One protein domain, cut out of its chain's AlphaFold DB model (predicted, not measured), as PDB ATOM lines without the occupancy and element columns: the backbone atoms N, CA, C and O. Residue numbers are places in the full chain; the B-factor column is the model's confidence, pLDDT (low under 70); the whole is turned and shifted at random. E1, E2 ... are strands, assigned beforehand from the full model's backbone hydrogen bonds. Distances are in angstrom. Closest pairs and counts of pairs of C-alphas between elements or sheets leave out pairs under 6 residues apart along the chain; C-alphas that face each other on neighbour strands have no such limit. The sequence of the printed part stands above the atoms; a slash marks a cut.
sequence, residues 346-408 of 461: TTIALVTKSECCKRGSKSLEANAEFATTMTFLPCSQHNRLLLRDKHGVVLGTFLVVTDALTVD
ATOM      1  N   THR A 346      18.532  24.700  41.868       79.62
ATOM      2  CA  THR A 346      17.622  25.353  40.924       79.62
ATOM      3  C   THR A 346      17.105  24.332  39.923       79.62
ATOM      4  O   THR A 346      17.834  23.454  39.450       79.62
ATOM      5  N   THR A 347      15.806  24.410  39.640       83.12
ATOM      6  CA  THR A 347      15.169  23.586  38.616       83.12
ATOM      7  C   THR A 347      14.763  24.483  37.457       83.12
ATOM      8  O   THR A 347      13.951  25.386  37.635       83.12
ATOM      9  N   ILE A 348      15.319  24.229  36.276       85.69
ATOM     10  CA  ILE A 348      15.035  24.984  35.054       85.69
ATOM     11  C   ILE A 348      14.226  24.073  34.125       85.69
ATOM     12  O   ILE A 348      14.648  22.962  33.807       85.69
ATOM     13  N   ALA A 349      13.041  24.516  33.707       82.25
ATOM     14  CA  ALA A 349      12.204  23.763  32.779       82.25
ATOM     15  C   ALA A 349      12.538  24.138  31.328       82.25
ATOM     16  O   ALA A 349      12.404  25.294  30.935       82.25
ATOM     17  N   LEU A 350      12.936  23.148  30.533       85.50
ATOM     18  CA  LEU A 350      13.161  23.266  29.096       85.50
ATOM     19  C   LEU A 350      11.944  22.706  28.364       85.50
ATOM     20  O   LEU A 350      11.659  21.511  28.442       85.50
ATOM     21  N   VAL A 351      11.216  23.571  27.663       83.06
ATOM     22  CA  VAL A 351      10.036  23.171  26.888       83.06
ATOM     23  C   VAL A 351      10.450  22.919  25.444       83.06
ATOM     24  O   VAL A 351      10.905  23.826  24.745       83.06
ATOM     25  N   THR A 352      10.279  21.684  24.978       79.75
ATOM     26  CA  THR A 352      10.539  21.321  23.585       79.75
ATOM     27  C   THR A 352       9.458  21.886  22.678       79.75
ATOM     28  O   THR A 352       8.265  21.699  22.939       79.75
ATOM     29  N   LYS A 353       9.862  22.487  21.555       76.88
ATOM     30  CA  LYS A 353       8.939  22.710  20.438       76.88
ATOM     31  C   LYS A 353       8.458  21.355  19.920       76.88
ATOM     32  O   LYS A 353       9.215  20.387  19.887       76.88
ATOM     33  N   SER A 354       7.196  21.271  19.508       69.06
ATOM     34  CA  SER A 354       6.597  19.978  19.156       69.06
ATOM     35  C   SER A 354       7.192  19.296  17.937       69.06
ATOM     36  O   SER A 354       7.063  18.087  17.806       69.06
ATOM     37  N   GLU A 355       7.839  20.057  17.061       77.62
ATOM     38  CA  GLU A 355       8.481  19.544  15.848       77.62
ATOM     39  C   GLU A 355       9.725  18.693  16.161       77.62
ATOM     40  O   GLU A 355      10.142  17.876  15.347       77.62
ATOM     41  N   CYS A 356      10.277  18.827  17.371       76.25
ATOM     42  CA  CYS A 356      11.463  18.108  17.836       76.25
ATOM     43  C   CYS A 356      11.157  16.703  18.388       76.25
ATOM     44  O   CYS A 356      12.072  15.914  18.622       76.25
ATOM     45  N   CYS A 357       9.881  16.378  18.622       77.94
ATOM     46  CA  CYS A 357       9.463  15.103  19.205       77.94
ATOM     47  C   CYS A 357       8.791  14.224  18.147       77.94
ATOM     48  O   CYS A 357       7.651  14.473  17.754       77.94
ATOM     49  N   LYS A 358       9.461  13.149  17.724       80.81
ATOM     50  CA  LYS A 358       8.854  12.091  16.912       80.81
ATOM     51  C   LYS A 358       8.264  11.038  17.843       80.81
ATOM     52  O   LYS A 358       8.975  10.256  18.470       80.81
ATOM     53  N   ARG A 359       6.936  11.026  17.950       78.75
ATOM     54  CA  ARG A 359       6.205   9.998  18.697       78.75
ATOM     55  C   ARG A 359       5.914   8.824  17.760       78.75
ATOM     56  O   ARG A 359       5.001   8.892  16.944       78.75
ATOM     57  N   GLY A 360       6.725   7.775  17.846       82.88
ATOM     58  CA  GLY A 360       6.430   6.480  17.243       82.88
ATOM     59  C   GLY A 360       5.376   5.722  18.055       82.88
ATOM     60  O   GLY A 360       5.116   6.035  19.216       82.88
ATOM     61  N   SER A 361       4.781   4.688  17.460       82.19
ATOM     62  CA  SER A 361       3.772   3.845  18.124       82.19
ATOM     63  C   SER A 361       4.317   3.052  19.320       82.19
ATOM     64  O   SER A 361       3.533   2.566  20.130       82.19
ATOM     65  N   LYS A 362       5.645   2.916  19.433       87.88
ATOM     66  CA  LYS A 362       6.332   2.168  20.503       87.88
ATOM     67  C   LYS A 362       7.511   2.907  21.144       87.88
ATOM     68  O   LYS A 362       8.060   2.415  22.120       87.88
ATOM     69  N   SER A 363       7.921   4.055  20.610       82.38
ATOM     70  CA  SER A 363       9.034   4.840  21.147       82.38
ATOM     71  C   SER A 363       8.772   6.330  20.962       82.38
ATOM     72  O   SER A 363       8.202   6.758  19.961       82.38
ATOM     73  N   LEU A 364       9.179   7.129  21.945       78.06
ATOM     74  CA  LEU A 364       9.228   8.578  21.820       78.06
ATOM     75  C   LEU A 364      10.688   8.968  21.604       78.06
ATOM     76  O   LEU A 364      11.492   8.866  22.525       78.06
ATOM     77  N   GLU A 365      11.016   9.405  20.394       82.31
ATOM     78  CA  GLU A 365      12.332   9.951  20.076       82.31
ATOM     79  C   GLU A 365      12.221  11.474  20.037       82.31
ATOM     80  O   GLU A 365      11.582  12.051  19.155       82.31
ATOM     81  N   ALA A 366      12.821  12.138  21.022       78.19
ATOM     82  CA  ALA A 366      12.930  13.589  21.049       78.19
ATOM     83  C   ALA A 366      14.362  13.981  20.677       78.19
ATOM     84  O   ALA A 366      15.288  13.753  21.451       78.19
ATOM     85  N   ASN A 367      14.530  14.574  19.494       81.44
ATOM     86  CA  ASN A 367      15.771  15.231  19.097       81.44
ATOM     87  C   ASN A 367      15.562  16.722  19.279       81.44
ATOM     88  O   ASN A 367      14.904  17.369  18.464       81.44
ATOM     89  N   ALA A 368      16.088  17.250  20.374       76.00
ATOM     90  CA  ALA A 368      15.871  18.631  20.733       76.00
ATOM     91  C   ALA A 368      17.209  19.318  20.997       76.00
ATOM     92  O   ALA A 368      18.021  18.849  21.790       76.00
ATOM     93  N   GLU A 369      17.423  20.422  20.293       80.81
ATOM     94  CA  GLU A 369      18.591  21.277  20.441       80.81
ATOM     95  C   GLU A 369      18.141  22.548  21.160       80.81
ATOM     96  O   GLU A 369      17.282  23.286  20.671       80.81
ATOM     97  N   PHE A 370      18.679  22.773  22.357       78.81
ATOM     98  CA  PHE A 370      18.392  23.962  23.149       78.81
ATOM     99  C   PHE A 370      19.676  24.705  23.454       78.81
ATOM    100  O   PHE A 370      20.666  24.111  23.876       78.81
ATOM    101  N   ALA A 371      19.608  26.024  23.330       80.44
ATOM    102  CA  ALA A 371      20.523  26.924  24.001       80.44
ATOM    103  C   ALA A 371      19.779  27.517  25.200       80.44
ATOM    104  O   ALA A 371      18.724  28.132  25.043       80.44
ATOM    105  N   THR A 372      20.303  27.301  26.401       82.56
ATOM    106  CA  THR A 372      19.794  27.924  27.624       82.56
ATOM    107  C   THR A 372      20.968  28.487  28.409       82.56
ATOM    108  O   THR A 372      22.042  27.887  28.441       82.56
ATOM    109  N   THR A 373      20.779  29.652  29.016       81.69
ATOM    110  CA  THR A 373      21.733  30.214  29.965       81.69
ATOM    111  C   THR A 373      21.382  29.698  31.354       81.69
ATOM    112  O   THR A 373      20.228  29.738  31.776       81.69
ATOM    113  N   MET A 374      22.377  29.181  32.067       83.31
ATOM    114  CA  MET A 374      22.213  28.735  33.447       83.31
ATOM    115  C   MET A 374      23.276  29.380  34.323       83.31
ATOM    116  O   MET A 374      24.435  29.495  33.923       83.31
ATOM    117  N   THR A 375      22.884  29.785  35.526       83.50
ATOM    118  CA  THR A 375      23.839  30.218  36.541       83.50
ATOM    119  C   THR A 375      24.465  28.975  37.159       83.50
ATOM    120  O   THR A 375      23.759  28.087  37.648       83.50
ATOM    121  N   PHE A 376      25.792  28.883  37.115       80.44
ATOM    122  CA  PHE A 376      26.499  27.817  37.813       80.44
ATOM    123  C   PHE A 376      26.315  27.996  39.315       80.44
ATOM    124  O   PHE A 376      26.596  29.060  39.866       80.44
ATOM    125  N   LEU A 377      25.821  26.945  39.961       85.31
ATOM    126  CA  LEU A 377      25.704  26.908  41.408       85.31
ATOM    127  C   LEU A 377      27.065  26.598  42.050       85.31
ATOM    128  O   LEU A 377      27.933  26.023  41.380       85.31
ATOM    129  N   PRO A 378      27.251  26.950  43.338       83.50
ATOM    130  CA  PRO A 378      28.425  26.564  44.113       83.50
ATOM    131  C   PRO A 378      28.761  25.073  43.987       83.50
ATOM    132  O   PRO A 378      27.886  24.238  43.744       83.50
ATOM    133  N   CYS A 379      30.035  24.728  44.198       82.12
ATOM    134  CA  CYS A 379      30.499  23.339  44.144       82.12
ATOM    135  C   CYS A 379      29.629  22.449  45.044       82.12
ATOM    136  O   CYS A 379      29.219  22.889  46.120       82.12
ATOM    137  N   SER A 380      29.371  21.209  44.623       79.69
ATOM    138  CA  SER A 380      28.458  20.232  45.256       79.69
ATOM    139  C   SER A 380      26.952  20.508  45.127       79.69
ATOM    140  O   SER A 380      26.141  19.663  45.513       79.69
ATOM    141  N   GLN A 381      26.553  21.632  44.528       84.88
ATOM    142  CA  GLN A 381      25.163  21.859  44.147       84.88
ATOM    143  C   GLN A 381      24.884  21.374  42.731       84.88
ATOM    144  O   GLN A 381      25.783  21.180  41.910       84.88
ATOM    145  N   HIS A 382      23.601  21.161  42.454       88.06
ATOM    146  CA  HIS A 382      23.155  20.630  41.184       88.06
ATOM    147  C   HIS A 382      21.972  21.407  40.620       88.06
ATOM    148  O   HIS A 382      20.982  21.670  41.313       88.06
ATOM    149  N   ASN A 383      22.074  21.723  39.332       89.00
ATOM    150  CA  ASN A 383      20.987  22.254  38.529       89.00
ATOM    151  C   ASN A 383      20.209  21.079  37.930       89.00
ATOM    152  O   ASN A 383      20.788  20.199  37.288       89.00
ATOM    153  N   ARG A 384      18.892  21.048  38.152       92.62
ATOM    154  CA  ARG A 384      18.000  20.059  37.532       92.62
ATOM    155  C   ARG A 384      17.322  20.687  36.327       92.62
ATOM    156  O   ARG A 384      16.549  21.629  36.463       92.62
ATOM    157  N   LEU A 385      17.582  20.152  35.145       92.81
ATOM    158  CA  LEU A 385      16.919  20.570  33.917       92.81
ATOM    159  C   LEU A 385      15.775  19.602  33.638       92.81
ATOM    160  O   LEU A 385      16.007  18.426  33.365       92.81
ATOM    161  N   LEU A 386      14.540  20.084  33.719       93.25
ATOM    162  CA  LEU A 386      13.357  19.294  33.389       93.25
ATOM    163  C   LEU A 386      13.021  19.487  31.917       93.25
ATOM    164  O   LEU A 386      12.585  20.567  31.524       93.25
ATOM    165  N   LEU A 387      13.175  18.438  31.117       92.12
ATOM    166  CA  LEU A 387      12.729  18.441  29.733       92.12
ATOM    167  C   LEU A 387      11.232  18.136  29.694       92.12
ATOM    168  O   LEU A 387      10.808  17.082  30.169       92.12
ATOM    169  N   ARG A 388      10.433  19.045  29.137       91.62
ATOM    170  CA  ARG A 388       8.983  18.884  28.978       91.62
ATOM    171  C   ARG A 388       8.577  18.997  27.518       91.62
ATOM    172  O   ARG A 388       9.164  19.774  26.770       91.62
ATOM    173  N   ASP A 389       7.546  18.256  27.131       88.75
ATOM    174  CA  ASP A 389       6.901  18.448  25.837       88.75
ATOM    175  C   ASP A 389       6.016  19.710  25.820       88.75
ATOM    176  O   ASP A 389       5.812  20.374  26.842       88.75
ATOM    177  N   LYS A 390       5.453  20.039  24.651       85.44
ATOM    178  CA  LYS A 390       4.512  21.165  24.490       85.44
ATOM    179  C   LYS A 390       3.242  21.057  25.347       85.44
ATOM    180  O   LYS A 390       2.526  22.041  25.488       85.44
ATOM    181  N   HIS A 391       2.940  19.873  25.873       86.44
ATOM    182  CA  HIS A 391       1.782  19.601  26.720       86.44
ATOM    183  C   HIS A 391       2.148  19.597  28.212       86.44
ATOM    184  O   HIS A 391       1.289  19.343  29.053       86.44
ATOM    185  N   GLY A 392       3.406  19.892  28.553       87.25
ATOM    186  CA  GLY A 392       3.901  19.906  29.925       87.25
ATOM    187  C   GLY A 392       4.271  18.526  30.475       87.25
ATOM    188  O   GLY A 392       4.644  18.438  31.648       87.25
ATOM    189  N   VAL A 393       4.217  17.464  29.665       88.12
ATOM    190  CA  VAL A 393       4.631  16.116  30.073       88.12
ATOM    191  C   VAL A 393       6.149  16.086  30.200       88.12
ATOM    192  O   VAL A 393       6.864  16.465  29.274       88.12
ATOM    193  N   VAL A 394       6.651  15.638  31.350       90.94
ATOM    194  CA  VAL A 394       8.092  15.513  31.595       90.94
ATOM    195  C   VAL A 394       8.642  14.356  30.762       90.94
ATOM    196  O   VAL A 394       8.291  13.202  30.984       90.94
ATOM    197  N   LEU A 395       9.507  14.682  29.806       90.19
ATOM    198  CA  LEU A 395      10.191  13.730  28.934       90.19
ATOM    199  C   LEU A 395      11.466  13.175  29.576       90.19
ATOM    200  O   LEU A 395      11.866  12.051  29.292       90.19
ATOM    201  N   GLY A 396      12.112  13.963  30.437       90.19
ATOM    202  CA  GLY A 396      13.358  13.580  31.087       90.19
ATOM    203  C   GLY A 396      13.853  14.636  32.067       90.19
ATOM    204  O   GLY A 396      13.357  15.762  32.103       90.19
ATOM    205  N   THR A 397      14.833  14.257  32.883       92.31
ATOM    206  CA  THR A 397      15.533  15.177  33.786       92.31
ATOM    207  C   THR A 397      17.029  15.055  33.544       92.31
ATOM    208  O   THR A 397      17.561  13.949  33.598       92.31
ATOM    209  N   PHE A 398      17.707  16.175  33.311       91.31
ATOM    210  CA  PHE A 398      19.164  16.235  33.294       91.31
ATOM    211  C   PHE A 398      19.657  16.835  34.603       91.31
ATOM    212  O   PHE A 398      19.082  17.793  35.120       91.31
ATOM    213  N   LEU A 399      20.722  16.257  35.142       92.00
ATOM    214  CA  LEU A 399      21.371  16.735  36.348       92.00
ATOM    215  C   LEU A 399      22.729  17.307  35.953       92.00
ATOM    216  O   LEU A 399      23.582  16.574  35.461       92.00
ATOM    217  N   VAL A 400      22.919  18.605  36.163       90.81
ATOM    218  CA  VAL A 400      24.215  19.262  35.984       90.81
ATOM    219  C   VAL A 400      24.808  19.466  37.368       90.81
ATOM    220  O   VAL A 400      24.256  20.219  38.169       90.81
ATOM    221  N   VAL A 401      25.899  18.759  37.654       90.31
ATOM    222  CA  VAL A 401      26.631  18.842  38.922       90.31
ATOM    223  C   VAL A 401      27.911  19.628  38.679       90.31
ATOM    224  O   VAL A 401      28.686  19.287  37.786       90.31
ATOM    225  N   THR A 402      28.125  20.686  39.458       87.31
ATOM    226  CA  THR A 402      29.400  21.406  39.455       87.31
ATOM    227  C   THR A 402      30.313  20.761  40.493       87.31
ATOM    228  O   THR A 402      30.132  20.972  41.696       87.31
ATOM    229  N   ASP A 403      31.288  19.972  40.042       87.44
ATOM    230  CA  ASP A 403      32.221  19.285  40.946       87.44
ATOM    231  C   ASP A 403      33.241  20.256  41.553       87.44
ATOM    232  O   ASP A 403      33.409  20.313  42.772       87.44
ATOM    233  N   ALA A 404      33.901  21.047  40.706       87.25
ATOM    234  CA  ALA A 404      34.895  22.031  41.116       87.25
ATOM    235  C   ALA A 404      34.944  23.212  40.138       87.25
ATOM    236  O   ALA A 404      34.805  23.033  38.929       87.25
ATOM    237  N   LEU A 405      35.191  24.412  40.669       85.06
ATOM    238  CA  LEU A 405      35.564  25.587  39.886       85.06
ATOM    239  C   LEU A 405      37.080  25.778  39.996       85.06
ATOM    240  O   LEU A 405      37.583  26.156  41.055       85.06
ATOM    241  N   THR A 406      37.807  25.506  38.916       85.75
ATOM    242  CA  THR A 406      39.252  25.738  38.849       85.75
ATOM    243  C   THR A 406      39.523  27.096  38.213       85.75
ATOM    244  O   THR A 406      39.025  27.402  37.133       85.75
ATOM    245  N   VAL A 407      40.299  27.932  38.904       88.81
ATOM    246  CA  VAL A 407      40.809  29.190  38.351       88.81
ATOM    247  C   VAL A 407      42.259  28.957  37.968       88.81
ATOM    248  O   VAL A 407      43.144  28.975  38.824       88.81
ATOM    249  N   ASP A 408      42.490  28.730  36.680       86.38
ATOM    250  CA  ASP A 408      43.838  28.564  36.156       86.38
ATOM    251  C   ASP A 408      44.481  29.942  35.989       86.38
ATOM    252  O   ASP A 408      44.088  30.756  35.149       86.38
TER     253      ASP A 408
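What this domain is: This is residues 346 to 408 of the 461 residues of an uncharacterized protein of Globodera pallida (UniProt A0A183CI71). A narrow three-stranded sheet of E1, E4 and E5 has a small hairpin, E2 and E3, beyond one end and the closing tail, residues 402 to 408, beyond the other; the long link of residues 367 to 381 runs back along the length from the hairpin to E4. The printed part has 63 residues, with no named helix and five named strands in the order E1 to E5; the class is all strand, though only 26 residues are in named strands. The sheet's order is E1, E4, E5, mixed, and E2 with E3 is antiparallel. The whole is loose, with a radius of gyration of the C-alphas of 14.5 A, and spans 48 by 18 by 18 A.

Where its parts are: E1, residues 347 to 351, begins at C-alpha 347 at (15.169, 23.586, 38.616) and is 12.8 A long. E2, residues 357 to 359, and E3, residues 364 to 366, measure 6.1 A and 6.3 A. E4, residues 382 to 388, is 18.8 A long. E5, residues 394 to 401, is 20.2 A long and ends at C-alpha 401 at (26.631, 18.842, 38.922).

How they stand to each other: E4 is the inner strand. E1 is parallel to it at 25 degrees; C-alphas 347 and 384 face each other at 4.7 A, and N 350 and O 386 are within hydrogen-bond range at 2.8 A. E4 and E5 form an antiparallel hairpin at 162 degrees, with N 385 and O 398 at 2.8 A. E2 and E3 form another at 167 degrees, with N 358 and O 365 at 2.8 A. E2 is apart from E4 and E5; E3 and E5 are only just apart, at 8.3 A.

The domain as a whole: The C-alphas farthest apart, of Ser 361 and Asp 408, are 50.4 A from each other. The printed part has no cut. The link from E3 to E4 is long; the other three are tight. Mean pLDDT of the printed part is 84.5; residue 354 is under 70.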